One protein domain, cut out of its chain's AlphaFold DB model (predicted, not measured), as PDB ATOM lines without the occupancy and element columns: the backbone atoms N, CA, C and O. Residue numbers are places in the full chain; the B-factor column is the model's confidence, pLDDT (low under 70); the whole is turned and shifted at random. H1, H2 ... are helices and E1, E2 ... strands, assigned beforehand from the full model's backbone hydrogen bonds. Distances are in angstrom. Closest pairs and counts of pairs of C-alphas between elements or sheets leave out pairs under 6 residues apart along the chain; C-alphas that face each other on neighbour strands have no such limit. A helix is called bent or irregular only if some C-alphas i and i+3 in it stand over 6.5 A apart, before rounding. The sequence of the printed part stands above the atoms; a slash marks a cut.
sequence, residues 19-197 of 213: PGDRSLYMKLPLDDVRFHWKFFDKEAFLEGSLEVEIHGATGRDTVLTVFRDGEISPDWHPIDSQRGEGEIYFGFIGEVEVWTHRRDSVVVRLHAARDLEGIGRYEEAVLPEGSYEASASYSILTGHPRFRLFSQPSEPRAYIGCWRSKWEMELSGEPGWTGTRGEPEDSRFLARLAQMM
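AT A GLANCE: This is residues 19 to 197 of the 213 residues of an uncharacterized protein of Gemmatimonadales bacterium (UniProt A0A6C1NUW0). One eight-strand sheet curls and folds back on itself like part of a barrel, with its edge strands E4 and E5 near each other and a smaller sheet of four strands, E2, E8, E9 and E12, at one end. The short helix H1 sits at that same end, next to both sheets; residues 147 to 152 stick out as a loop at the other end, and residues 183 to 197, which include H2, stick out as a tail. The 179 printed residues hold twelve named strands and two named helices, in the order E1 E2 H1 E3 E4 E5 E6 E7 E8 E9 E10 E11 E12 H2, and the class is mostly strand. The large sheet has the order E4 E3 E7 E10 E11 E1 E6 E5 and is mixed, while the small one is antiparallel throughout. The whole is compact, with a radius of gyration of the C-alphas of 18.1 A and spans of 50 by 48 by 30 A.

HOW THE PARTS SIT: In the large sheet, edge strand E4, residues 61 to 68, forms a hairpin with E3, residues 49 to 55, with N 52 and O 64 at 2.8 A, within hydrogen-bond range. E7, residues 105 to 112, is antiparallel to E3, with N 53 and O 107 at 2.8 A. E10, residues 130 to 141, pairs antiparallel with E7 over its residues 130 to 136, with N 108 and O 134 at 2.8 A. The pairing is staggered: over its residues 136 to 141, E10 pairs with E11, residues 157 to 163, in a hairpin with N 139 and O 159 at 2.8 A. E11 is parallel to E1, residues 20 to 27, at 45 degrees, with N 160 and O 25 at 2.8 A. E1 is antiparallel to E6, residues 91 to 100, with N 24 and O 94 at 3.1 A. E6 forms a hairpin with edge strand E5, residues 76 to 78, with N 93 and O 77 at 2.8 A. E1 bends by 53 degrees at residue 23, and E6 bends by 93 degrees at residue 97. This is a folded sheet, one sheet bent back into two leaves that face each other: E4, E3, E7, E10 and E11 face E6 and E5, with E1 as the hinge. The closest C-alphas of E4 and E5, those of Val 66 and Trp 76, are 6.1 A apart. In the small sheet, E2, residues 37 to 39, is antiparallel to E8, residues 116 to 120, with N 38 and O 119 at 3.0 A. E8 forms a hairpin with E9, residues 123 to 127, with N 118 and O 125 at 2.9 A. E9 is antiparallel to E12, residues 170 to 175, with N 124 and O 174 at 3.0 A. E7 and E8 meet only through their link. H1, residues 42 to 47, is on the large sheet, and its closest C-alphas to E4 are those of Leu 46 and Arg 68, 6.6 A apart. H1 only grazes the small sheet, with its residues 42 to 45. H2, residues 187 to 196, is on neither sheet. In H1 and H2 every O i to N i+4 pair is within hydrogen-bond range.

IN THESE COORDINATES: E1 begins at C-alpha 20, at (216.419, 283.941, 171.615), and measures 21.3 A from first to last C-alpha. E10, the longest strand, measures 31.1 A and begins at C-alpha 130, at (250.772, 286.896, 170.573). E7 measures 23.0 A, E4 20.0 A, E3 19.4 A, E6 19.1 A and E11 17.2 A. H2 measures 13.9 A and ends at C-alpha 196, at (229.939, 274.267, 205.949).

THE WHOLE: The C-alphas of Leu 149 and Gly 173, the two farthest apart, are 53.4 A apart. Without the stretches that stand free, the body has 158 residues and spans 49 by 34 by 28 A. The printed part has no cut. The links E5 to E6, E10 to E11 and E12 to H2 are long. The mean pLDDT of the printed part is 81.9; residues 32 to 35, 81 to 85, 143 to 154 and 180 to 197 are under 70.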
ATOM      1  N   PRO A  19     216.066 279.603 173.719       85.56
ATOM      2  CA  PRO A  19     216.666 280.225 172.541       85.56
ATOM      3  C   PRO A  19     216.040 281.589 172.207       85.56
ATOM      4  O   PRO A  19     214.815 281.731 172.279       85.56
ATOM      5  N   GLY A  20     216.872 282.577 171.884       87.19
ATOM      6  CA  GLY A  20     216.419 283.941 171.615       87.19
ATOM      7  C   GLY A  20     217.556 284.941 171.449       87.19
ATOM      8  O   GLY A  20     218.695 284.658 171.825       87.19
ATOM      9  N   ASP A  21     217.210 286.108 170.920       89.88
ATOM     10  CA  ASP A  21     218.127 287.229 170.738       89.88
ATOM     11  C   ASP A  21     218.503 287.866 172.084       89.88
ATOM     12  O   ASP A  21     217.652 288.031 172.969       89.88
ATOM     13  N   ARG A  22     219.800 288.134 172.276       89.81
ATOM     14  CA  ARG A  22     220.375 288.677 173.515       89.81
ATOM     15  C   ARG A  22     221.566 289.583 173.232       89.81
ATOM     16  O   ARG A  22     222.367 289.281 172.354       89.81
ATOM     17  N   SER A  23     221.718 290.607 174.065       92.38
ATOM     18  CA  SER A  23     222.977 291.346 174.225       92.38
ATOM     19  C   SER A  23     224.067 290.450 174.820       92.38
ATOM     20  O   SER A  23     223.765 289.467 175.513       92.38
ATOM     21  N   LEU A  24     225.338 290.793 174.606       93.19
ATOM     22  CA  LEU A  24     226.472 290.050 175.161       93.19
ATOM     23  C   LEU A  24     227.136 290.814 176.306       93.19
ATOM     24  O   LEU A  24     227.302 292.027 176.266       93.19
ATOM     25  N   TYR A  25     227.567 290.087 177.330       92.00
ATOM     26  CA  TYR A  25     228.456 290.605 178.365       92.00
ATOM     27  C   TYR A  25     229.601 289.624 178.551       92.00
ATOM     28  O   TYR A  25     229.367 288.452 178.841       92.00
ATOM     29  N   MET A  26     230.832 290.099 178.411       91.50
ATOM     30  CA  MET A  26     232.016 289.254 178.403       91.50
ATOM     31  C   MET A  26     233.081 289.809 179.336       91.50
ATOM     32  O   MET A  26     233.460 290.970 179.227       91.50
ATOM     33  N   LYS A  27     233.607 288.954 180.214       88.94
ATOM     34  CA  LYS A  27     234.861 289.204 180.939       88.94
ATOM     35  C   LYS A  27     235.985 288.443 180.264       88.94
ATOM     36  O   LYS A  27     235.774 287.287 179.932       88.94
ATOM     37  N   LEU A  28     237.156 289.045 180.099       90.94
ATOM     38  CA  LEU A  28     238.276 288.373 179.438       90.94
ATOM     39  C   LEU A  28     238.745 287.136 180.235       90.94
ATOM     40  O   LEU A  28     238.683 287.143 181.470       90.94
ATOM     41  N   PRO A  29     239.194 286.072 179.550       89.88
ATOM     42  CA  PRO A  29     239.565 284.792 180.150       89.88
ATOM     43  C   PRO A  29     240.984 284.823 180.737       89.88
ATOM     44  O   PRO A  29     241.825 284.056 180.307       89.88
ATOM     45  N   LEU A  30     241.294 285.705 181.683       87.62
ATOM     46  CA  LEU A  30     242.656 285.841 182.235       87.62
ATOM     47  C   LEU A  30     242.909 284.838 183.375       87.62
ATOM     48  O   LEU A  30     242.001 284.596 184.175       87.62
ATOM     49  N   ASP A  31     244.107 284.235 183.437       76.56
ATOM     50  CA  ASP A  31     244.395 283.115 184.356       76.56
ATOM     51  C   ASP A  31     244.452 283.500 185.844       76.56
ATOM     52  O   ASP A  31     244.113 282.688 186.705       76.56
ATOM     53  N   ASP A  32     244.728 284.761 186.174       61.19
ATOM     54  CA  ASP A  32     244.741 285.213 187.561       61.19
ATOM     55  C   ASP A  32     243.625 286.213 187.884       61.19
ATOM     56  O   ASP A  32     243.191 287.036 187.081       61.19
ATOM     57  N   VAL A  33     243.187 286.094 189.132       50.06
ATOM     58  CA  VAL A  33     242.193 286.838 189.893       50.06
ATOM     59  C   VAL A  33     240.738 286.746 189.445       50.06
ATOM     60  O   VAL A  33     240.200 287.477 188.618       50.06
ATOM     61  N   ARG A  34     240.042 285.925 190.240       51.22
ATOM     62  CA  ARG A  34     238.712 286.186 190.802       51.22
ATOM     63  C   ARG A  34     238.438 287.698 190.898       51.22
ATOM     64  O   ARG A  34     238.656 288.307 191.942       51.22
ATOM     65  N   PHE A  35     237.873 288.235 189.822       57.25
ATOM     66  CA  PHE A  35     237.390 289.601 189.648       57.25
ATOM     67  C   PHE A  35     238.469 290.691 189.549       57.25
ATOM     68  O   PHE A  35     239.194 290.955 190.503       57.25
ATOM     69  N   HIS A  36     238.379 291.435 188.436       73.00
ATOM     70  CA  HIS A  36     238.963 292.754 188.208       73.00
ATOM     71  C   HIS A  36     240.445 292.699 187.805       73.00
ATOM     72  O   HIS A  36     241.326 292.585 188.651       73.00
ATOM     73  N   TRP A  37     240.684 292.842 186.499       83.56
ATOM     74  CA  TRP A  37     241.984 293.149 185.897       83.56
ATOM     75  C   TRP A  37     241.882 294.457 185.114       83.56
ATOM     76  O   TRP A  37     240.783 294.870 184.713       83.56
ATOM     77  N   LYS A  38     243.015 295.117 184.907       88.56
ATOM     78  CA  LYS A  38     243.092 296.368 184.168       88.56
ATOM     79  C   LYS A  38     244.388 296.446 183.377       88.56
ATOM     80  O   LYS A  38     245.445 296.252 183.958       88.56
ATOM     81  N   PHE A  39     244.292 296.769 182.095       91.44
ATOM     82  CA  PHE A  39     245.440 297.074 181.246       91.44
ATOM     83  C   PHE A  39     245.732 298.570 181.300       91.44
ATOM     84  O   PHE A  39     244.803 299.383 181.208       91.44
ATOM     85  N   PHE A  40     247.005 298.918 181.477       91.50
ATOM     86  CA  PHE A  40     247.434 300.299 181.707       91.50
ATOM     87  C   PHE A  40     247.359 301.179 180.460       91.50
ATOM     88  O   PHE A  40     247.152 302.383 180.572       91.50
ATOM     89  N   ASP A  41     247.510 300.574 179.284       92.62
ATOM     90  CA  ASP A  41     247.541 301.274 178.007       92.62
ATOM     91  C   ASP A  41     246.394 300.783 177.116       92.62
ATOM     92  O   ASP A  41     246.419 299.687 176.547       92.62
ATOM     93  N   LYS A  42     245.350 301.610 177.012       93.00
ATOM     94  CA  LYS A  42     244.211 301.359 176.128       93.00
ATOM     95  C   LYS A  42     244.627 301.278 174.661       93.00
ATOM     96  O   LYS A  42     244.071 300.458 173.935       93.00
ATOM     97  N   GLU A  43     245.540 302.131 174.209       93.88
ATOM     98  CA  GLU A  43     245.953 302.166 172.805       93.88
ATOM     99  C   GLU A  43     246.739 300.900 172.455       93.88
ATOM    100  O   GLU A  43     246.438 300.276 171.441       93.88
ATOM    101  N   ALA A  44     247.635 300.447 173.344       94.56
ATOM    102  CA  ALA A  44     248.314 299.151 173.216       94.56
ATOM    103  C   ALA A  44     247.328 297.993 173.063       94.56
ATOM    104  O   ALA A  44     247.476 297.144 172.188       94.56
ATOM    105  N   PHE A  45     246.315 297.956 173.931       94.75
ATOM    106  CA  PHE A  45     245.336 296.878 173.941       94.75
ATOM    107  C   PHE A  45     244.517 296.847 172.643       94.75
ATOM    108  O   PHE A  45     244.225 295.772 172.120       94.75
ATOM    109  N   LEU A  46     244.156 298.022 172.116       95.81
ATOM    110  CA  LEU A  46     243.334 298.147 170.913       95.81
ATOM    111  C   LEU A  46     244.117 297.998 169.602       95.81
ATOM    112  O   LEU A  46     243.485 297.728 168.585       95.81
ATOM    113  N   GLU A  47     245.447 298.136 169.611       96.50
ATOM    114  CA  GLU A  47     246.312 297.964 168.428       96.50
ATOM    115  C   GLU A  47     246.144 296.581 167.774       96.50
ATOM    116  O   GLU A  47     246.289 296.436 166.563       96.50
ATOM    117  N   GLY A  48     245.793 295.569 168.567       96.69
ATOM    118  CA  GLY A  48     245.501 294.225 168.090       96.69
ATOM    119  C   GLY A  48     244.051 294.015 167.635       96.69
ATOM    120  O   GLY A  48     243.430 294.848 166.973       96.69
ATOM    121  N   SER A  49     243.482 292.858 167.984       98.25
ATOM    122  CA  SER A  49     242.072 292.563 167.688       98.25
ATOM    123  C   SER A  49     241.447 291.600 168.687       98.25
ATOM    124  O   SER A  49     242.135 290.718 169.197       98.25
ATOM    125  N   LEU A  50     240.136 291.718 168.903       98.12
ATOM    126  CA  LEU A  50     239.352 290.800 169.729       98.12
ATOM    127  C   LEU A  50     238.084 290.374 168.996       98.12
ATOM    128  O   LEU A  50     237.292 291.211 168.559       98.12
ATOM    129  N   GLU A  51     237.870 289.065 168.915       98.06
ATOM    130  CA  GLU A  51     236.708 288.457 168.275       98.06
ATOM    131  C   GLU A  51     235.996 287.487 169.216       98.06
ATOM    132  O   GLU A  51     236.622 286.783 170.011       98.06
ATOM    133  N   VAL A  52     234.671 287.431 169.088       97.38
ATOM    134  CA  VAL A  52     233.799 286.463 169.752       97.38
ATOM    135  C   VAL A  52     233.100 285.639 168.682       97.38
ATOM    136  O   VAL A  52     232.309 286.159 167.898       97.38
ATOM    137  N   GLU A  53     233.373 284.345 168.663       96.94
ATOM    138  CA  GLU A  53     232.706 283.370 167.813       96.94
ATOM    139  C   GLU A  53     231.720 282.548 168.647       96.94
ATOM    140  O   GLU A  53     232.066 281.970 169.674       96.94
ATOM    141  N   ILE A  54     230.468 282.501 168.209       96.00
ATOM    142  CA  ILE A  54     229.407 281.691 168.799       96.00
ATOM    143  C   ILE A  54     229.128 280.550 167.835       96.00
ATOM    144  O   ILE A  54     228.600 280.777 166.747       96.00
ATOM    145  N   HIS A  55     229.423 279.326 168.257       94.81
ATOM    146  CA  HIS A  55     229.055 278.123 167.523       94.81
ATOM    147  C   HIS A  55     227.661 277.679 167.945       94.81
ATOM    148  O   HIS A  55     227.450 277.175 169.058       94.81
ATOM    149  N   GLY A  56     226.692 277.895 167.063       89.31
ATOM    150  CA  GLY A  56     225.294 277.656 167.374       89.31
ATOM    151  C   GLY A  56     224.978 276.168 167.410       89.31
ATOM    152  O   GLY A  56     225.217 275.440 166.448       89.31
ATOM    153  N   ALA A  57     224.277 275.709 168.448       83.19
ATOM    154  CA  ALA A  57     223.817 274.313 168.530       83.19
ATOM    155  C   ALA A  57     222.839 273.908 167.401       83.19
ATOM    156  O   ALA A  57     222.493 272.736 167.254       83.19
ATOM    157  N   THR A  58     222.359 274.887 166.627       77.12
ATOM    158  CA  THR A  58     221.491 274.711 165.453       77.12
ATOM    159  C   THR A  58     222.249 274.781 164.120       77.12
ATOM    160  O   THR A  58     221.618 274.730 163.067       77.12
ATOM    161  N   GLY A  59     223.586 274.876 164.157       78.25
ATOM    162  CA  GLY A  59     224.465 274.933 162.985       78.25
ATOM    163  C   GLY A  59     224.626 276.325 162.368       78.25
ATOM    164  O   GLY A  59     225.066 276.429 161.227       78.25
ATOM    165  N   ARG A  60     224.221 277.385 163.079       82.31
ATOM    166  CA  ARG A  60     224.480 278.775 162.682       82.31
ATOM    167  C   ARG A  60     225.573 279.345 163.563       82.31
ATOM    168  O   ARG A  60     225.330 279.558 164.749       82.31
ATOM    169  N   ASP A  61     226.710 279.625 162.954       92.94
ATOM    170  CA  ASP A  61     227.836 280.238 163.639       92.94
ATOM    171  C   ASP A  61     227.811 281.749 163.404       92.94
ATOM    172  O   ASP A  61     227.418 282.221 162.334       92.94
ATOM    173  N   THR A  62     228.171 282.509 164.435       95.00
ATOM    174  CA  THR A  62     228.224 283.974 164.398       95.00
ATOM    175  C   THR A  62     229.603 284.418 164.843       95.00
ATOM    176  O   THR A  62     230.028 284.044 165.929       95.00
ATOM    177  N   VAL A  63     230.277 285.240 164.041       96.56
ATOM    178  CA  VAL A  63     231.537 285.888 164.429       96.56
ATOM    179  C   VAL A  63     231.272 287.373 164.618       96.56
ATOM    180  O   VAL A  63     230.705 288.021 163.738       96.56
ATOM    181  N   LEU A  64     231.670 287.900 165.769       96.88
ATOM    182  CA  LEU A  64     231.540 289.302 166.142       96.88
ATOM    183  C   LEU A  64     232.930 289.869 166.408       96.88
ATOM    184  O   LEU A  64     233.661 289.355 167.256       96.88
ATOM    185  N   THR A  65     233.281 290.954 165.730       97.69
ATOM    186  CA  THR A  65     234.470 291.739 166.069       97.69
ATOM    187  C   THR A  65     234.112 292.692 167.207       97.69
ATOM    188  O   THR A  65     233.133 293.427 167.113       97.69
ATOM    189  N   VAL A  66     234.883 292.655 168.296       97.12
ATOM    190  CA  VAL A  66     234.748 293.581 169.431       97.12
ATOM    191  C   VAL A  66     235.560 294.840 169.154       97.12
ATOM    192  O   VAL A  66     235.045 295.950 169.246       97.12
ATOM    193  N   PHE A  67     236.821 294.665 168.764       97.19
ATOM    194  CA  PHE A  67     237.688 295.728 168.268       97.19
ATOM    195  C   PHE A  67     238.718 295.159 167.293       97.19
ATOM    196  O   PHE A  67     239.004 293.956 167.310       97.19
ATOM    197  N   ARG A  68     239.275 296.029 166.453       97.62
ATOM    198  CA  ARG A  68     240.373 295.726 165.535       97.62
ATOM    199  C   ARG A  68     241.069 297.027 165.132       97.62
ATOM    200  O   ARG A  68     240.390 298.032 164.943       97.62
ATOM    201  N   ASP A  69     242.389 296.979 164.968       93.62
ATOM    202  CA  ASP A  69     243.200 298.054 164.382       93.62
ATOM    203  C   ASP A  69     242.993 299.418 165.079       93.62
ATOM    204  O   ASP A  69     242.863 300.459 164.438       93.62
ATOM    205  N   GLY A  70     242.928 299.414 166.414       94.31
ATOM    206  CA  GLY A  70     242.753 300.613 167.239       94.31
ATOM    207  C   GLY A  70     241.299 301.047 167.461       94.31
ATOM    208  O   GLY A  70     241.050 301.938 168.275       94.31
ATOM    209  N   GLU A  71     240.325 300.419 166.796       95.50
ATOM    210  CA  GLU A  71     238.923 300.843 166.821       95.50
ATOM    211  C   GLU A  71     238.005 299.797 167.468       95.50
ATOM    212  O   GLU A  71     237.958 298.630 167.070       95.50
ATOM    213  N   ILE A  72     237.229 300.229 168.467       95.62
ATOM    214  CA  ILE A  72     236.143 299.427 169.046       95.62
ATOM    215  C   ILE A  72     234.954 299.475 168.087       95.62
ATOM    216  O   ILE A  72     234.567 300.545 167.617       95.62
ATOM    217  N   SER A  73     234.368 298.313 167.802       96.31
ATOM    218  CA  SER A  73     233.193 298.220 166.937       96.31
ATOM    219  C   SER A  73     232.003 298.984 167.543       96.31
ATOM    220  O   SER A  73     231.851 298.973 168.763       96.31
ATOM    221  N   PRO A  74     231.132 299.618 166.731       93.81
ATOM    222  CA  PRO A  74     230.096 300.534 167.229       93.81
ATOM    223  C   PRO A  74     229.140 299.940 168.268       93.81
ATOM    224  O   PRO A  74     228.684 300.659 169.149       93.81
ATOM    225  N   ASP A  75     228.866 298.638 168.173       93.25
ATOM    226  CA  ASP A  75     227.940 297.926 169.059       93.25
ATOM    227  C   ASP A  75     228.618 297.383 170.327       93.25
ATOM    228  O   ASP A  75     228.047 296.535 171.012       93.25
ATOM    229  N   TRP A  76     229.849 297.805 170.624       94.31
ATOM    230  CA  TRP A  76     230.616 297.336 171.771       94.31
ATOM    231  C   TRP A  76     231.120 298.487 172.630       94.31
ATOM    232  O   TRP A  76     231.620 299.504 172.150       94.31
ATOM    233  N   HIS A  77     231.076 298.267 173.939       91.56
ATOM    234  CA  HIS A  77     231.615 299.184 174.930       91.56
ATOM    235  C   HIS A  77     232.520 298.433 175.906       91.56
ATOM    236  O   HIS A  77     232.158 297.340 176.359       91.56
ATOM    237  N   PRO A  78     233.695 298.986 176.255       90.81
ATOM    238  CA  PRO A  78     234.475 298.449 177.356       90.81
ATOM    239  C   PRO A  78     233.663 298.592 178.648       90.81
ATOM    240  O   PRO A  78     232.891 299.534 178.820       90.81
ATOM    241  N   ILE A  79     233.813 297.647 179.570       86.56
ATOM    242  CA  ILE A  79     233.224 297.796 180.902       86.56
ATOM    243  C   ILE A  79     234.000 298.908 181.613       86.56
ATOM    244  O   ILE A  79     235.196 298.767 181.834       86.56
ATOM    245  N   ASP A  80     233.351 300.006 181.989       72.62
ATOM    246  CA  ASP A  80     234.065 301.118 182.616       72.62
ATOM    247  C   ASP A  80     234.654 300.751 183.984       72.62
ATOM    248  O   ASP A  80     234.026 300.095 184.825       72.62
ATOM    249  N   SER A  81     235.866 301.250 184.232       62.09
ATOM    250  CA  SER A  81     236.478 301.271 185.558       62.09
ATOM    251  C   SER A  81     236.330 302.671 186.159       62.09
ATOM    252  O   SER A  81     236.472 303.669 185.464       62.09
ATOM    253  N   GLN A  82     236.110 302.780 187.473       60.56
ATOM    254  CA  GLN A  82     236.060 304.084 188.163       60.56
ATOM    255  C   GLN A  82     237.414 304.830 188.196       60.56
ATOM    256  O   GLN A  82     237.504 305.919 188.757       60.56
ATOM    257  N   ARG A  83     238.489 304.237 187.663       54.81
ATOM    258  CA  ARG A  83     239.849 304.777 187.692       54.81
ATOM    259  C   ARG A  83     240.270 305.150 186.267       54.81
ATOM    260  O   ARG A  83     240.586 304.242 185.513       54.81
ATOM    261  N   GLY A  84     240.311 306.450 185.974       57.47
ATOM    262  CA  GLY A  84     241.124 307.051 184.907       57.47
ATOM    263  C   GLY A  84     240.629 306.911 183.463       57.47
ATOM    264  O   GLY A  84     240.080 305.891 183.061       57.47
ATOM    265  N   GLU A  85     240.866 307.958 182.671       67.38
ATOM    266  CA  GLU A  85     240.847 307.893 181.206       67.38
ATOM    267  C   GLU A  85     242.169 307.268 180.723       67.38
ATOM    268  O   GLU A  85     243.225 307.607 181.253       67.38
ATOM    269  N   GLY A  86     242.125 306.377 179.725       79.38
ATOM    270  CA  GLY A  86     243.328 305.806 179.088       79.38
ATOM    271  C   GLY A  86     243.616 304.333 179.388       79.38
ATOM    272  O   GLY A  86     244.556 303.775 178.836       79.38
ATOM    273  N   GLU A  87     242.787 303.677 180.193       84.19
ATOM    274  CA  GLU A  87     242.983 302.280 180.588       84.19
ATOM    275  C   GLU A  87     241.806 301.401 180.127       84.19
ATOM    276  O   GLU A  87     240.693 301.897 179.927       84.19
ATOM    277  N   ILE A  88     242.025 300.089 179.980       82.62
ATOM    278  CA  ILE A  88     240.961 299.126 179.648       82.62
ATOM    279  C   ILE A  88     240.734 298.167 180.805       82.62
ATOM    280  O   ILE A  88     241.641 297.496 181.298       82.62
ATOM    281  N   TYR A  89     239.479 298.082 181.228       83.62
ATOM    282  CA  TYR A  89     239.044 297.084 182.186       83.62
ATOM    283  C   TYR A  89     238.777 295.742 181.501       83.62
ATOM    284  O   TYR A  89     238.487 295.679 180.311       83.62
ATOM    285  N   PHE A  90     238.827 294.667 182.280       81.06
ATOM    286  CA  PHE A  90     238.806 293.271 181.829       81.06
ATOM    287  C   PHE A  90     237.495 292.739 181.207       81.06
ATOM    288  O   PHE A  90     237.087 291.605 181.472       81.06
ATOM    289  N   GLY A  91     236.818 293.504 180.357       88.75
ATOM    290  CA  GLY A  91     235.695 292.988 179.591       88.75
ATOM    291  C   GLY A  91     234.930 294.027 178.788       88.75
ATOM    292  O   GLY A  91     235.214 295.222 178.839       88.75
ATOM    293  N   PHE A  92     233.929 293.536 178.066       92.94
ATOM    294  CA  PHE A  92     233.130 294.298 177.116       92.94
ATOM    295  C   PHE A  92     231.641 293.958 177.237       92.94
ATOM    296  O   PHE A  92     231.259 292.848 177.626       92.94
ATOM    297  N   ILE A  93     230.802 294.922 176.875       92.31
ATOM    298  CA  ILE A  93     229.353 294.784 176.735       92.31
ATOM    299  C   ILE A  93     229.018 295.033 175.267       92.31
ATOM    300  O   ILE A  93     229.405 296.062 174.724       92.31
ATOM    301  N   GLY A  94     228.338 294.079 174.638       91.94
ATOM    302  CA  GLY A  94     227.840 294.194 173.275       91.94
ATOM    303  C   GLY A  94     226.359 294.555 173.284       91.94
ATOM    304  O   GLY A  94     225.558 293.815 173.860       91.94
ATOM    305  N   GLU A  95     225.998 295.663 172.647       88.19
ATOM    306  CA  GLU A  95     224.612 296.100 172.426       88.19
ATOM    307  C   GLU A  95     223.960 295.381 171.236       88.19
ATOM    308  O   GLU A  95     222.736 295.381 171.101       88.19
ATOM    309  N   VAL A  96     224.762 294.700 170.412       87.88
ATOM    310  CA  VAL A  96     224.270 293.834 169.338       87.88
ATOM    311  C   VAL A  96     223.430 292.686 169.903       87.88
ATOM    312  O   VAL A  96     223.862 291.928 170.777       87.88
ATOM    313  N   GLU A  97     222.220 292.529 169.373       90.19
ATOM    314  CA  GLU A  97     221.371 291.384 169.675       90.19
ATOM    315  C   GLU A  97     221.773 290.189 168.808       90.19
ATOM    316  O   GLU A  97     221.637 290.206 167.583       90.19
ATOM    317  N   VAL A  98     222.252 289.126 169.453       90.62
ATOM    318  CA  VAL A  98     222.602 287.872 168.787       90.62
ATOM    319  C   VAL A  98     221.742 286.722 169.270       90.62
ATOM    320  O   VAL A  98     221.420 286.596 170.455       90.62
ATOM    321  N   TRP A  99     221.379 285.850 168.335       91.12
ATOM    322  CA  TRP A  99     220.636 284.645 168.654       91.12
ATOM    323  C   TRP A  99     221.498 283.703 169.496       91.12
ATOM    324  O   TRP A  99     222.528 283.215 169.039       91.12
ATOM    325  N   THR A 100     221.045 283.403 170.711       91.06
ATOM    326  CA  THR A 100     221.761 282.538 171.656       91.06
ATOM    327  C   THR A 100     220.886 281.390 172.135       91.06
ATOM    328  O   THR A 100     219.667 281.507 172.303       91.06
ATOM    329  N   HIS A 101     221.520 280.260 172.411       90.94
ATOM    330  CA  HIS A 101     220.928 279.048 172.940       90.94
ATOM    331  C   HIS A 101     221.862 278.428 173.988       90.94
ATOM    332  O   HIS A 101     223.075 278.406 173.848       90.94
ATOM    333  N   ARG A 102     221.297 277.832 175.045       88.62
ATOM    334  CA  ARG A 102     222.060 277.269 176.182       88.62
ATOM    335  C   ARG A 102     223.136 276.226 175.835       88.62
ATOM    336  O   ARG A 102     223.899 275.843 176.699       88.62
ATOM    337  N   ARG A 103     223.107 275.658 174.627       90.31
ATOM    338  CA  ARG A 103     224.075 274.643 174.169       90.31
ATOM    339  C   ARG A 103     225.106 275.208 173.199       90.31
ATOM    340  O   ARG A 103     225.866 274.420 172.648       90.31
ATOM    341  N   ASP A 104     225.079 276.508 172.935       92.62
ATOM    342  CA  ASP A 104     226.118 277.108 172.111       92.62
ATOM    343  C   ASP A 104     227.442 277.049 172.866       92.62
ATOM    344  O   ASP A 104     227.485 277.161 174.098       92.62
ATOM    345  N   SER A 105     228.516 276.881 172.112       93.19
ATOM    346  CA  SER A 105     229.866 277.104 172.609       93.19
ATOM    347  C   SER A 105     230.377 278.430 172.082       93.19
ATOM    348  O   SER A 105     230.090 278.805 170.949       93.19
ATOM    349  N   VAL A 106     231.152 279.115 172.904       95.38
ATOM    350  CA  VAL A 106     231.755 280.401 172.576       95.38
ATOM    351  C   VAL A 106     233.259 280.206 172.459       95.38
ATOM    352  O   VAL A 106     233.852 279.490 173.264       95.38
ATOM    353  N   VAL A 107     233.878 280.843 171.477       96.69
ATOM    354  CA  VAL A 107     235.327 280.974 171.356       96.69
ATOM    355  C   VAL A 107     235.658 282.455 171.319       96.69
ATOM    356  O   VAL A 107     235.007 283.228 170.625       96.69
ATOM    357  N   VAL A 108     236.656 282.864 172.092       97.25
ATOM    358  CA  VAL A 108     237.140 284.242 172.124       97.25
ATOM    359  C   VAL A 108     238.597 284.254 171.730       97.25
ATOM    360  O   VAL A 108     239.400 283.513 172.302       97.25
ATOM    361  N   ARG A 109     238.919 285.092 170.747       98.06
ATOM    362  CA  ARG A 109     240.264 285.228 170.198       98.06
ATOM    363  C   ARG A 109     240.766 286.638 170.405       98.06
ATOM    364  O   ARG A 109     240.116 287.577 169.958       98.06
ATOM    365  N   LEU A 110     241.912 286.763 171.057       97.75
ATOM    366  CA  LEU A 110     242.657 288.009 171.163       97.75
ATOM    367  C   LEU A 110     243.946 287.871 170.364       97.75
ATOM    368  O   LEU A 110     244.669 286.887 170.498       97.75
ATOM    369  N   HIS A 111     244.256 288.883 169.573       98.25
ATOM    370  CA  HIS A 111     245.603 289.122 169.093       98.25
ATOM    371  C   HIS A 111     246.146 290.343 169.827       98.25
ATOM    372  O   HIS A 111     245.574 291.421 169.695       98.25
ATOM    373  N   ALA A 112     247.205 290.159 170.612       97.00
ATOM    374  CA  ALA A 112     247.960 291.232 171.240       97.00
ATOM    375  C   ALA A 112     249.136 291.582 170.321       97.00
ATOM    376  O   ALA A 112     249.973 290.722 170.052       97.00
ATOM    377  N   ALA A 113     249.169 292.819 169.816       97.38
ATOM    378  CA  ALA A 113     250.198 293.292 168.882       97.38
ATOM    379  C   ALA A 113     251.542 293.614 169.564       97.38
ATOM    380  O   ALA A 113     252.556 293.778 168.894       97.38
ATOM    381  N   ARG A 114     251.533 293.723 170.895       97.31
ATOM    382  CA  ARG A 114     252.693 293.902 171.769       97.31
ATOM    383  C   ARG A 114     252.344 293.412 173.171       97.31
ATOM    384  O   ARG A 114     251.175 293.128 173.437       97.31
ATOM    385  N   ASP A 115     253.331 293.367 174.054       96.81
ATOM    386  CA  ASP A 115     253.128 293.060 175.470       96.81
ATOM    387  C   ASP A 115     252.128 294.034 176.114       96.81
ATOM    388  O   ASP A 115     252.207 295.256 175.943       96.81
ATOM    389  N   LEU A 116     251.168 293.483 176.858       94.81
ATOM    390  CA  LEU A 116     250.098 294.228 177.511       94.81
ATOM    391  C   LEU A 116     250.277 294.167 179.023       94.81
ATOM    392  O   LEU A 116     249.906 293.192 179.681       94.81
ATOM    393  N   GLU A 117     250.826 295.239 179.577       93.81
ATOM    394  CA  GLU A 117     250.980 295.401 181.017       93.81
ATOM    395  C   GLU A 117     249.634 295.690 181.685       93.81
ATOM    396  O   GLU A 117     248.795 296.463 181.195       93.81
ATOM    397  N   GLY A 118     249.435 295.088 182.850       91.38
ATOM    398  CA  GLY A 118     248.261 295.348 183.647       91.38
ATOM    399  C   GLY A 118     248.424 295.003 185.113       91.38
ATOM    400  O   GLY A 118     249.443 294.499 185.582       91.38
ATOM    401  N   ILE A 119     247.352 295.282 185.837       89.00
ATOM    402  CA  ILE A 119     247.270 295.091 187.272       89.00
ATOM    403  C   ILE A 119     245.992 294.354 187.629       89.00
ATOM    404  O   ILE A 119     244.895 294.664 187.150       89.00
ATOM    405  N   GLY A 120     246.145 293.379 188.511       86.19
ATOM    406  CA  GLY A 120     245.056 292.689 189.164       86.19
ATOM    407  C   GLY A 120     244.878 293.161 190.596       86.19
ATOM    408  O   GLY A 120     245.516 294.089 191.104       86.19
ATOM    409  N   ARG A 121     244.000 292.460 191.310       82.94
ATOM    410  CA  ARG A 121     243.752 292.736 192.724       82.94
ATOM    411  C   ARG A 121     245.014 292.622 193.587       82.94
ATOM    412  O   ARG A 121     245.186 293.442 194.491       82.94
ATOM    413  N   TYR A 122     245.831 291.602 193.345       83.94
ATOM    414  CA  TYR A 122     246.930 291.223 194.236       83.94
ATOM    415  C   TYR A 122     248.314 291.351 193.618       83.94
ATOM    416  O   TYR A 122     249.271 291.510 194.372       83.94
ATOM    417  N   GLU A 123     248.421 291.305 192.292       86.75
ATOM    418  CA  GLU A 123     249.696 291.285 191.571       86.75
ATOM    419  C   GLU A 123     249.565 292.046 190.246       86.75
ATOM    420  O   GLU A 123     248.460 292.178 189.702       86.75
ATOM    421  N   GLU A 124     250.683 292.570 189.759       90.25
ATOM    422  CA  GLU A 124     250.850 293.027 188.379       90.25
ATOM    423  C   GLU A 124     251.307 291.873 187.478       90.25
ATOM    424  O   GLU A 124     251.942 290.913 187.925       90.25
ATOM    425  N   ALA A 125     250.963 291.954 186.196       91.19
ATOM    426  CA  ALA A 125     251.356 290.957 185.211       91.19
ATOM    427  C   ALA A 125     251.383 291.547 183.807       91.19
ATOM    428  O   ALA A 125     250.790 292.591 183.523       91.19
ATOM    429  N   VAL A 126     252.040 290.815 182.922       93.38
ATOM    430  CA  VAL A 126     252.098 291.091 181.494       93.38
ATOM    431  C   VAL A 126     251.351 289.984 180.769       93.38
ATOM    432  O   VAL A 126     251.554 288.805 181.051       93.38
ATOM    433  N   LEU A 127     250.475 290.343 179.835       94.00
ATOM    434  CA  LEU A 127     250.020 289.415 178.805       94.00
ATOM    435  C   LEU A 127     250.951 289.596 177.596       94.00
ATOM    436  O   LEU A 127     250.902 290.673 176.998       94.00
ATOM    437  N   PRO A 128     251.814 288.617 177.268       96.06
ATOM    438  CA  PRO A 128     252.781 288.775 176.186       96.06
ATOM    439  C   PRO A 128     252.151 289.092 174.821       96.06
ATOM    440  O   PRO A 128     250.964 288.869 174.573       96.06
ATOM    441  N   GLU A 129     252.962 289.592 173.898       97.75
ATOM    442  CA  GLU A 129     252.599 289.653 172.486       97.75
ATOM    443  C   GLU A 129     252.221 288.253 171.968       97.75
ATOM    444  O   GLU A 129     252.915 287.261 172.213       97.75
ATOM    445  N   GLY A 130     251.134 288.160 171.198       97.94
ATOM    446  CA  GLY A 130     250.772 286.896 170.573       97.94
ATOM    447  C   GLY A 130     249.308 286.746 170.197       97.94
ATOM    448  O   GLY A 130     248.544 287.705 170.065       97.94
ATOM    449  N   SER A 131     248.917 285.496 169.973       98.00
ATOM    450  CA  SER A 131     247.540 285.109 169.685       98.00
ATOM    451  C   SER A 131     247.037 284.171 170.767       98.00
ATOM    452  O   SER A 131     247.664 283.160 171.080       98.00
ATOM    453  N   TYR A 132     245.870 284.500 171.289       97.06
ATOM    454  CA  TYR A 132     245.252 283.845 172.420       97.06
ATOM    455  C   TYR A 132     243.859 283.375 172.035       97.06
ATOM    456  O   TYR A 132     243.081 284.122 171.445       97.06
ATOM    457  N   GLU A 133     243.526 282.142 172.398       97.12
ATOM    458  CA  GLU A 133     242.203 281.567 172.179       97.12
ATOM    459  C   GLU A 133     241.689 280.964 173.485       97.12
ATOM    460  O   GLU A 133     242.388 280.212 174.166       97.12
ATOM    461  N   ALA A 134     240.453 281.300 173.846       95.31
ATOM    462  CA  ALA A 134     239.755 280.667 174.953       95.31
ATOM    463  C   ALA A 134     238.387 280.171 174.511       95.31
ATOM    464  O   ALA A 134     237.625 280.893 173.868       95.31
ATOM    465  N   SER A 135     238.051 278.949 174.912       95.25
ATOM    466  CA  SER A 135     236.700 278.424 174.737       95.25
ATOM    467  C   SER A 135     235.881 278.610 176.008       95.25
ATOM    468  O   SER A 135     236.401 278.551 177.123       95.25
ATOM    469  N   ALA A 136     234.584 278.821 175.843       93.56
ATOM    470  CA  ALA A 136     233.632 279.021 176.917       93.56
ATOM    471  C   ALA A 136     232.253 278.470 176.572       93.56
ATOM    472  O   ALA A 136     231.937 278.096 175.442       93.56
ATOM    473  N   SER A 137     231.404 278.485 177.585       91.94
ATOM    474  CA  SER A 137     229.963 278.568 177.419       91.94
ATOM    475  C   SER A 137     229.423 279.757 178.209       91.94
ATOM    476  O   SER A 137     230.147 280.433 178.955       91.94
ATOM    477  N   TYR A 138     228.134 280.052 178.045       90.69
ATOM    478  CA  TYR A 138     227.517 281.089 178.863       90.69
ATOM    479  C   TYR A 138     227.471 280.629 180.317       90.69
ATOM    480  O   TYR A 138     227.064 279.497 180.591       90.69
ATOM    481  N   SER A 139     227.836 281.510 181.246       86.00
ATOM    482  CA  SER A 139     227.615 281.286 182.674       86.00
ATOM    483  C   SER A 139     226.135 281.444 183.017       86.00
ATOM    484  O   SER A 139     225.597 280.671 183.806       86.00
ATOM    485  N   ILE A 140     225.459 282.423 182.400       85.38
ATOM    486  CA  ILE A 140     224.039 282.724 182.612       85.38
ATOM    487  C   ILE A 140     223.415 283.252 181.310       85.38
ATOM    488  O   ILE A 140     224.016 284.072 180.615       85.38
ATOM    489  N   LEU A 141     222.177 282.834 181.016       84.88
ATOM    490  CA  LEU A 141     221.312 283.451 180.000       84.88
ATOM    491  C   LEU A 141     220.072 284.057 180.669       84.88
ATOM    492  O   LEU A 141     219.248 283.322 181.222       84.88
ATOM    493  N   THR A 142     219.910 285.378 180.594       80.19
ATOM    494  CA  THR A 142     218.752 286.092 181.156       80.19
ATOM    495  C   THR A 142     217.696 286.401 180.091       80.19
ATOM    496  O   THR A 142     217.928 286.276 178.884       80.19
ATOM    497  N   GLY A 143     216.502 286.786 180.552       65.75
ATOM    498  CA  GLY A 143     215.375 287.155 179.699       65.75
ATOM    499  C   GLY A 143     214.624 285.959 179.094       65.75
ATOM    500  O   GLY A 143     215.180 284.903 178.773       65.75
ATOM    501  N   HIS A 144     213.313 286.130 178.931       55.28
ATOM    502  CA  HIS A 144     212.477 285.276 178.091       55.28
ATOM    503  C   HIS A 144     211.895 286.141 176.973       55.28
ATOM    504  O   HIS A 144     211.161 287.079 177.285       55.28
ATOM    505  N   PRO A 145     212.133 285.823 175.688       51.25
ATOM    506  CA  PRO A 145     211.724 286.681 174.574       51.25
ATOM    507  C   PRO A 145     210.195 286.861 174.413       51.25
ATOM    508  O   PRO A 145     209.764 287.530 173.481       51.25
ATOM    509  N   ARG A 146     209.338 286.282 175.282       49.00
ATOM    510  CA  ARG A 146     207.864 286.317 175.130       49.00
ATOM    511  C   ARG A 146     206.995 286.527 176.384       49.00
ATOM    512  O   ARG A 146     205.779 286.522 176.239       49.00
ATOM    513  N   PHE A 147     207.532 286.765 177.586       45.72
ATOM    514  CA  PHE A 147     206.686 287.022 178.772       45.72
ATOM    515  C   PHE A 147     206.931 288.417 179.369       45.72
ATOM    516  O   PHE A 147     207.744 288.588 180.269       45.72
ATOM    517  N   ARG A 148     206.185 289.414 178.872       48.38
ATOM    518  CA  ARG A 148     206.074 290.772 179.441       48.38
ATOM    519  C   ARG A 148     204.759 290.924 180.212       48.38
ATOM    520  O   ARG A 148     203.880 291.640 179.740       48.38
ATOM    521  N   LEU A 149     204.564 290.229 181.336       48.78
ATOM    522  CA  LEU A 149     203.331 290.444 182.112       48.78
ATOM    523  C   LEU A 149     203.507 291.204 183.433       48.78
ATOM    524  O   LEU A 149     202.618 291.989 183.725       48.78
ATOM    525  N   PHE A 150     204.611 291.089 184.194       48.00
ATOM    526  CA  PHE A 150     204.634 291.699 185.547       48.00
ATOM    527  C   PHE A 150     205.965 292.259 186.079       48.00
ATOM    528  O   PHE A 150     206.075 292.540 187.269       48.00
ATOM    529  N   SER A 151     206.966 292.504 185.242       45.31
ATOM    530  CA  SER A 151     208.178 293.222 185.663       45.31
ATOM    531  C   SER A 151     208.861 293.831 184.446       45.31
ATOM    532  O   SER A 151     208.821 293.234 183.372       45.31
ATOM    533  N   GLN A 152     209.459 295.022 184.589       45.78
ATOM    534  CA  GLN A 152     210.427 295.503 183.601       45.78
ATOM    535  C   GLN A 152     211.545 294.459 183.545       45.78
ATOM    536  O   GLN A 152     212.240 294.287 184.550       45.78
ATOM    537  N   PRO A 153     211.695 293.696 182.450       48.44
ATOM    538  CA  PRO A 153     212.805 292.774 182.353       48.44
ATOM    539  C   PRO A 153     214.061 293.630 182.215       48.44
ATOM    540  O   PRO A 153     214.085 294.547 181.394       48.44
ATOM    541  N   SER A 154     215.103 293.321 182.985       58.12
ATOM    542  CA  SER A 154     216.452 293.617 182.515       58.12
ATOM    543  C   SER A 154     216.576 293.074 181.089       58.12
ATOM    544  O   SER A 154     216.065 291.988 180.793       58.12
ATOM    545  N   GLU A 155     217.172 293.855 180.191       71.44
ATOM    546  CA  GLU A 155     217.326 293.475 178.786       71.44
ATOM    547  C   GLU A 155     217.924 292.058 178.675       71.44
ATOM    548  O   GLU A 155     218.823 291.713 179.456       71.44
ATOM    549  N   PRO A 156     217.411 291.195 177.772       82.69
ATOM    550  CA  PRO A 156     217.933 289.843 177.601       82.69
ATOM    551  C   PRO A 156     219.440 289.867 177.338       82.69
ATOM    552  O   PRO A 156     219.918 290.567 176.443       82.69
ATOM    553  N   ARG A 157     220.195 289.100 178.126       87.69
ATOM    554  CA  ARG A 157     221.658 289.136 178.110       87.69
ATOM    555  C   ARG A 157     222.261 287.748 178.246       87.69
ATOM    556  O   ARG A 157     221.792 286.925 179.036       87.69
ATOM    557  N   ALA A 158     223.306 287.494 177.472       90.88
ATOM    558  CA  ALA A 158     224.138 286.310 177.573       90.88
ATOM    559  C   ALA A 158     225.474 286.681 178.224       90.88
ATOM    560  O   ALA A 158     226.226 287.508 177.711       90.88
ATOM    561  N   TYR A 159     225.751 286.080 179.380       90.75
ATOM    562  CA  TYR A 159     226.982 286.309 180.126       90.75
ATOM    563  C   TYR A 159     228.009 285.251 179.738       90.75
ATOM    564  O   TYR A 159     227.835 284.069 180.036       90.75
ATOM    565  N   ILE A 160     229.082 285.671 179.078       91.38
ATOM    566  CA  ILE A 160     230.224 284.831 178.733       91.38
ATOM    567  C   ILE A 160     231.207 284.903 179.904       91.38
ATOM    568  O   ILE A 160     231.715 285.972 180.252       91.38
ATOM    569  N   GLY A 161     231.424 283.763 180.555       86.75
ATOM    570  CA  GLY A 161     232.262 283.700 181.753       86.75
ATOM    571  C   GLY A 161     232.543 282.297 182.283       86.75
ATOM    572  O   GLY A 161     233.346 282.166 183.199       86.75
ATOM    573  N   CYS A 162     231.921 281.255 181.719       89.25
ATOM    574  CA  CYS A 162     232.310 279.879 182.003       89.25
ATOM    575  C   CYS A 162     233.437 279.454 181.059       89.25
ATOM    576  O   CYS A 162     233.211 278.772 180.059       89.25
ATOM    577  N   TRP A 163     234.644 279.929 181.348       91.06
ATOM    578  CA  TRP A 163     235.839 279.652 180.556       91.06
ATOM    579  C   TRP A 163     236.305 278.217 180.754       91.06
ATOM    580  O   TRP A 163     236.305 277.732 181.876       91.06
ATOM    581  N   ARG A 164     236.712 277.528 179.688       91.44
ATOM    582  CA  ARG A 164     237.310 276.180 179.734       91.44
ATOM    583  C   ARG A 164     238.836 276.229 179.690       91.44
ATOM    584  O   ARG A 164     239.492 275.314 180.174       91.44
ATOM    585  N   SER A 165     239.372 277.298 179.116       90.00
ATOM    586  CA  SER A 165     240.781 277.672 179.133       90.00
ATOM    587  C   SER A 165     240.885 279.165 179.426       90.00
ATOM    588  O   SER A 165     239.940 279.917 179.178       90.00
ATOM    589  N   LYS A 166     242.021 279.576 179.981       90.12
ATOM    590  CA  LYS A 166     242.349 280.968 180.275       90.12
ATOM    591  C   LYS A 166     243.661 281.326 179.573       90.12
ATOM    592  O   LYS A 166     244.433 280.438 179.219       90.12
ATOM    593  N   TRP A 167     243.869 282.606 179.313       92.31
ATOM    594  CA  TRP A 167     245.100 283.167 178.785       92.31
ATOM    595  C   TRP A 167     246.082 283.339 179.935       92.31
ATOM    596  O   TRP A 167     245.775 284.005 180.929       92.31
ATOM    597  N   GLU A 168     247.235 282.699 179.793       90.69
ATOM    598  CA  GLU A 168     248.325 282.780 180.755       90.69
ATOM    599  C   GLU A 168     248.919 284.192 180.749       90.69
ATOM    600  O   GLU A 168     249.077 284.808 179.693       90.69
ATOM    601  N   MET A 169     249.228 284.699 181.941       89.25
ATOM    602  CA  MET A 169     249.885 285.988 182.144       89.25
ATOM    603  C   MET A 169     251.202 285.766 182.886       89.25
ATOM    604  O   MET A 169     251.296 284.904 183.762       89.25
ATOM    605  N   GLU A 170     252.206 286.568 182.564       91.81
ATOM    606  CA  GLU A 170     253.501 286.572 183.232       91.81
ATOM    607  C   GLU A 170     253.456 287.520 184.431       91.81
ATOM    608  O   GLU A 170     253.446 288.741 184.282       91.81
ATOM    609  N   LEU A 171     253.390 286.953 185.637       88.56
ATOM    610  CA  LEU A 171     253.371 287.714 186.886       88.56
ATOM    611  C   LEU A 171     254.703 288.452 187.070       88.56
ATOM    612  O   LEU A 171     255.768 287.830 187.044       88.56
ATOM    613  N   SER A 172     254.650 289.763 187.307       84.38
ATOM    614  CA  SER A 172     255.860 290.568 187.530       84.38
ATOM    615  C   SER A 172     256.416 290.411 188.952       84.38
ATOM    616  O   SER A 172     257.587 290.693 189.200       84.38
ATOM    617  N   GLY A 173     255.580 289.951 189.892       80.75
ATOM    618  CA  GLY A 173     255.885 289.883 191.324       80.75
ATOM    619  C   GLY A 173     255.661 291.202 192.073       80.75
ATOM    620  O   GLY A 173     255.771 291.224 193.301       80.75
ATOM    621  N   GLU A 174     255.313 292.280 191.366       85.75
ATOM    622  CA  GLU A 174     254.935 293.557 191.971       85.75
ATOM    623  C   GLU A 174     253.506 293.493 192.546       85.75
ATOM    624  O   GLU A 174     252.634 292.799 192.010       85.75
ATOM    625  N   PRO A 175     253.232 294.189 193.665       85.19
ATOM    626  CA  PRO A 175     251.936 294.139 194.325       85.19
ATOM    627  C   PRO A 175     250.834 294.808 193.498       85.19
ATOM    628  O   PRO A 175     250.958 295.943 193.051       85.19
ATOM    629  N   GLY A 176     249.685 294.140 193.414       85.81
ATOM    630  CA  GLY A 176     248.474 294.679 192.803       85.81
ATOM    631  C   GLY A 176     247.819 295.775 193.644       85.81
ATOM    632  O   GLY A 176     248.281 296.156 194.723       85.81
ATOM    633  N   TRP A 177     246.670 296.288 193.198       83.00
ATOM    634  CA  TRP A 177     246.115 297.514 193.792       83.00
ATOM    635  C   TRP A 177     245.561 297.368 195.218       83.00
ATOM    636  O   TRP A 177     245.217 298.380 195.832       83.00
ATOM    637  N   THR A 178     245.387 296.145 195.735       78.50
ATOM    638  CA  THR A 178     245.069 295.914 197.160       78.50
ATOM    639  C   THR A 178     246.295 295.550 198.001       78.50
ATOM    640  O   THR A 178     246.142 295.278 199.191       78.50
ATOM    641  N   GLY A 179     247.494 295.594 197.413       75.62
ATOM    642  CA  GLY A 179     248.738 295.087 197.987       75.62
ATOM    643  C   GLY A 179     248.972 293.612 197.653       75.62
ATOM    644  O   GLY A 179     248.147 292.968 197.002       75.62
ATOM    645  N   THR A 180     250.091 293.064 198.136       65.88
ATOM    646  CA  THR A 180     250.387 291.628 198.034       65.88
ATOM    647  C   THR A 180     249.288 290.817 198.708       65.88
ATOM    648  O   THR A 180     248.764 291.227 199.750       65.88
ATOM    649  N   ARG A 181     248.975 289.634 198.175       68.69
ATOM    650  CA  ARG A 181     248.122 288.660 198.860       68.69
ATOM    651  C   ARG A 181     248.756 288.332 200.218       68.69
ATOM    652  O   ARG A 181     249.698 287.554 200.283       68.69
ATOM    653  N   GLY A 182     248.283 288.976 201.289       52.09
ATOM    654  CA  GLY A 182     248.777 288.716 202.640       52.09
ATOM    655  C   GLY A 182     248.711 287.219 202.942       52.09
ATOM    656  O   GLY A 182     247.803 286.533 202.453       52.09
ATOM    657  N   GLU A 183     249.674 286.710 203.719       48.66
ATOM    658  CA  GLU A 183     249.595 285.346 204.246       48.66
ATOM    659  C   GLU A 183     248.196 285.104 204.829       48.66
ATOM    660  O   GLU A 183     247.612 286.025 205.407       48.66
ATOM    661  N   PRO A 184     247.615 283.908 204.637       46.75
ATOM    662  CA  PRO A 184     246.213 283.675 204.932       46.75
ATOM    663  C   PRO A 184     245.937 283.918 206.419       46.75
ATOM    664  O   PRO A 184     246.203 283.043 207.241       46.75
ATOM    665  N   GLU A 185     245.367 285.082 206.752       41.78
ATOM    666  CA  GLU A 185     244.768 285.343 208.058       41.78
ATOM    667  C   GLU A 185     243.753 284.225 208.337       41.78
ATOM    668  O   GLU A 185     242.728 284.089 207.666       41.78
ATOM    669  N   ASP A 186     244.129 283.349 209.269       44.09
ATOM    670  CA  ASP A 186     243.390 282.201 209.782       44.09
ATOM    671  C   ASP A 186     242.518 281.448 208.763       44.09
ATOM    672  O   ASP A 186     241.283 281.390 208.817       44.09
ATOM    673  N   SER A 187     243.223 280.701 207.909       49.94
ATOM    674  CA  SER A 187     242.707 279.639 207.032       49.94
ATOM    675  C   SER A 187     241.726 278.658 207.697       49.94
ATOM    676  O   SER A 187     240.998 277.966 206.994       49.94
ATOM    677  N   ARG A 188     241.622 278.601 209.031       48.38
ATOM    678  CA  ARG A 188     240.678 277.725 209.744       48.38
ATOM    679  C   ARG A 188     239.240 278.237 209.755       48.38
ATOM    680  O   ARG A 188     238.337 277.404 209.761       48.38
ATOM    681  N   PHE A 189     239.001 279.552 209.745       46.12
ATOM    682  CA  PHE A 189     237.635 280.098 209.718       46.12
ATOM    683  C   PHE A 189     237.048 280.039 208.303       46.12
ATOM    684  O   PHE A 189     235.932 279.555 208.121       46.12
ATOM    685  N   LEU A 190     237.843 280.405 207.289       43.78
ATOM    686  CA  LEU A 190     237.456 280.290 205.879       43.78
ATOM    687  C   LEU A 190     237.400 278.834 205.391       43.78
ATOM    688  O   LEU A 190     236.483 278.503 204.645       43.78
ATOM    689  N   ALA A 191     238.281 277.933 205.852       46.97
ATOM    690  CA  ALA A 191     238.155 276.501 205.547       46.97
ATOM    691  C   ALA A 191     236.943 275.857 206.240       46.97
ATOM    692  O   ALA A 191     236.294 275.004 205.639       46.97
ATOM    693  N   ARG A 192     236.579 276.283 207.465       42.25
ATOM    694  CA  ARG A 192     235.317 275.859 208.105       42.25
ATOM    695  C   ARG A 192     234.092 276.390 207.367       42.25
ATOM    696  O   ARG A 192     233.145 275.636 207.195       42.25
ATOM    697  N   LEU A 193     234.113 277.639 206.900       44.75
ATOM    698  CA  LEU A 193     233.048 278.202 206.060       44.75
ATOM    699  C   LEU A 193     232.949 277.485 204.704       44.75
ATOM    700  O   LEU A 193     231.847 277.164 204.275       44.75
ATOM    701  N   ALA A 194     234.075 277.154 204.070       42.81
ATOM    702  CA  ALA A 194     234.114 276.395 202.818       42.81
ATOM    703  C   ALA A 194     233.687 274.920 202.977       42.81
ATOM    704  O   ALA A 194     233.220 274.324 202.013       42.81
ATOM    705  N   GLN A 195     233.822 274.336 204.175       42.62
ATOM    706  CA  GLN A 195     233.313 272.996 204.510       42.62
ATOM    707  C   GLN A 195     231.846 272.994 204.981       42.62
ATOM    708  O   GLN A 195     231.193 271.956 204.908       42.62
ATOM    709  N   MET A 196     231.332 274.120 205.491       37.66
ATOM    710  CA  MET A 196     229.939 274.267 205.949       37.66
ATOM    711  C   MET A 196     228.998 274.811 204.873       37.66
ATOM    712  O   MET A 196     227.791 274.590 204.953       37.66
ATOM    713  N   MET A 197     229.524 275.503 203.864       32.59
ATOM    714  CA  MET A 197     228.781 275.748 202.639       32.59
ATOM    715  C   MET A 197     228.841 274.471 201.800       32.59
ATOM    716  O   MET A 197     229.930 273.905 201.671       32.59
TER     717      MET A 197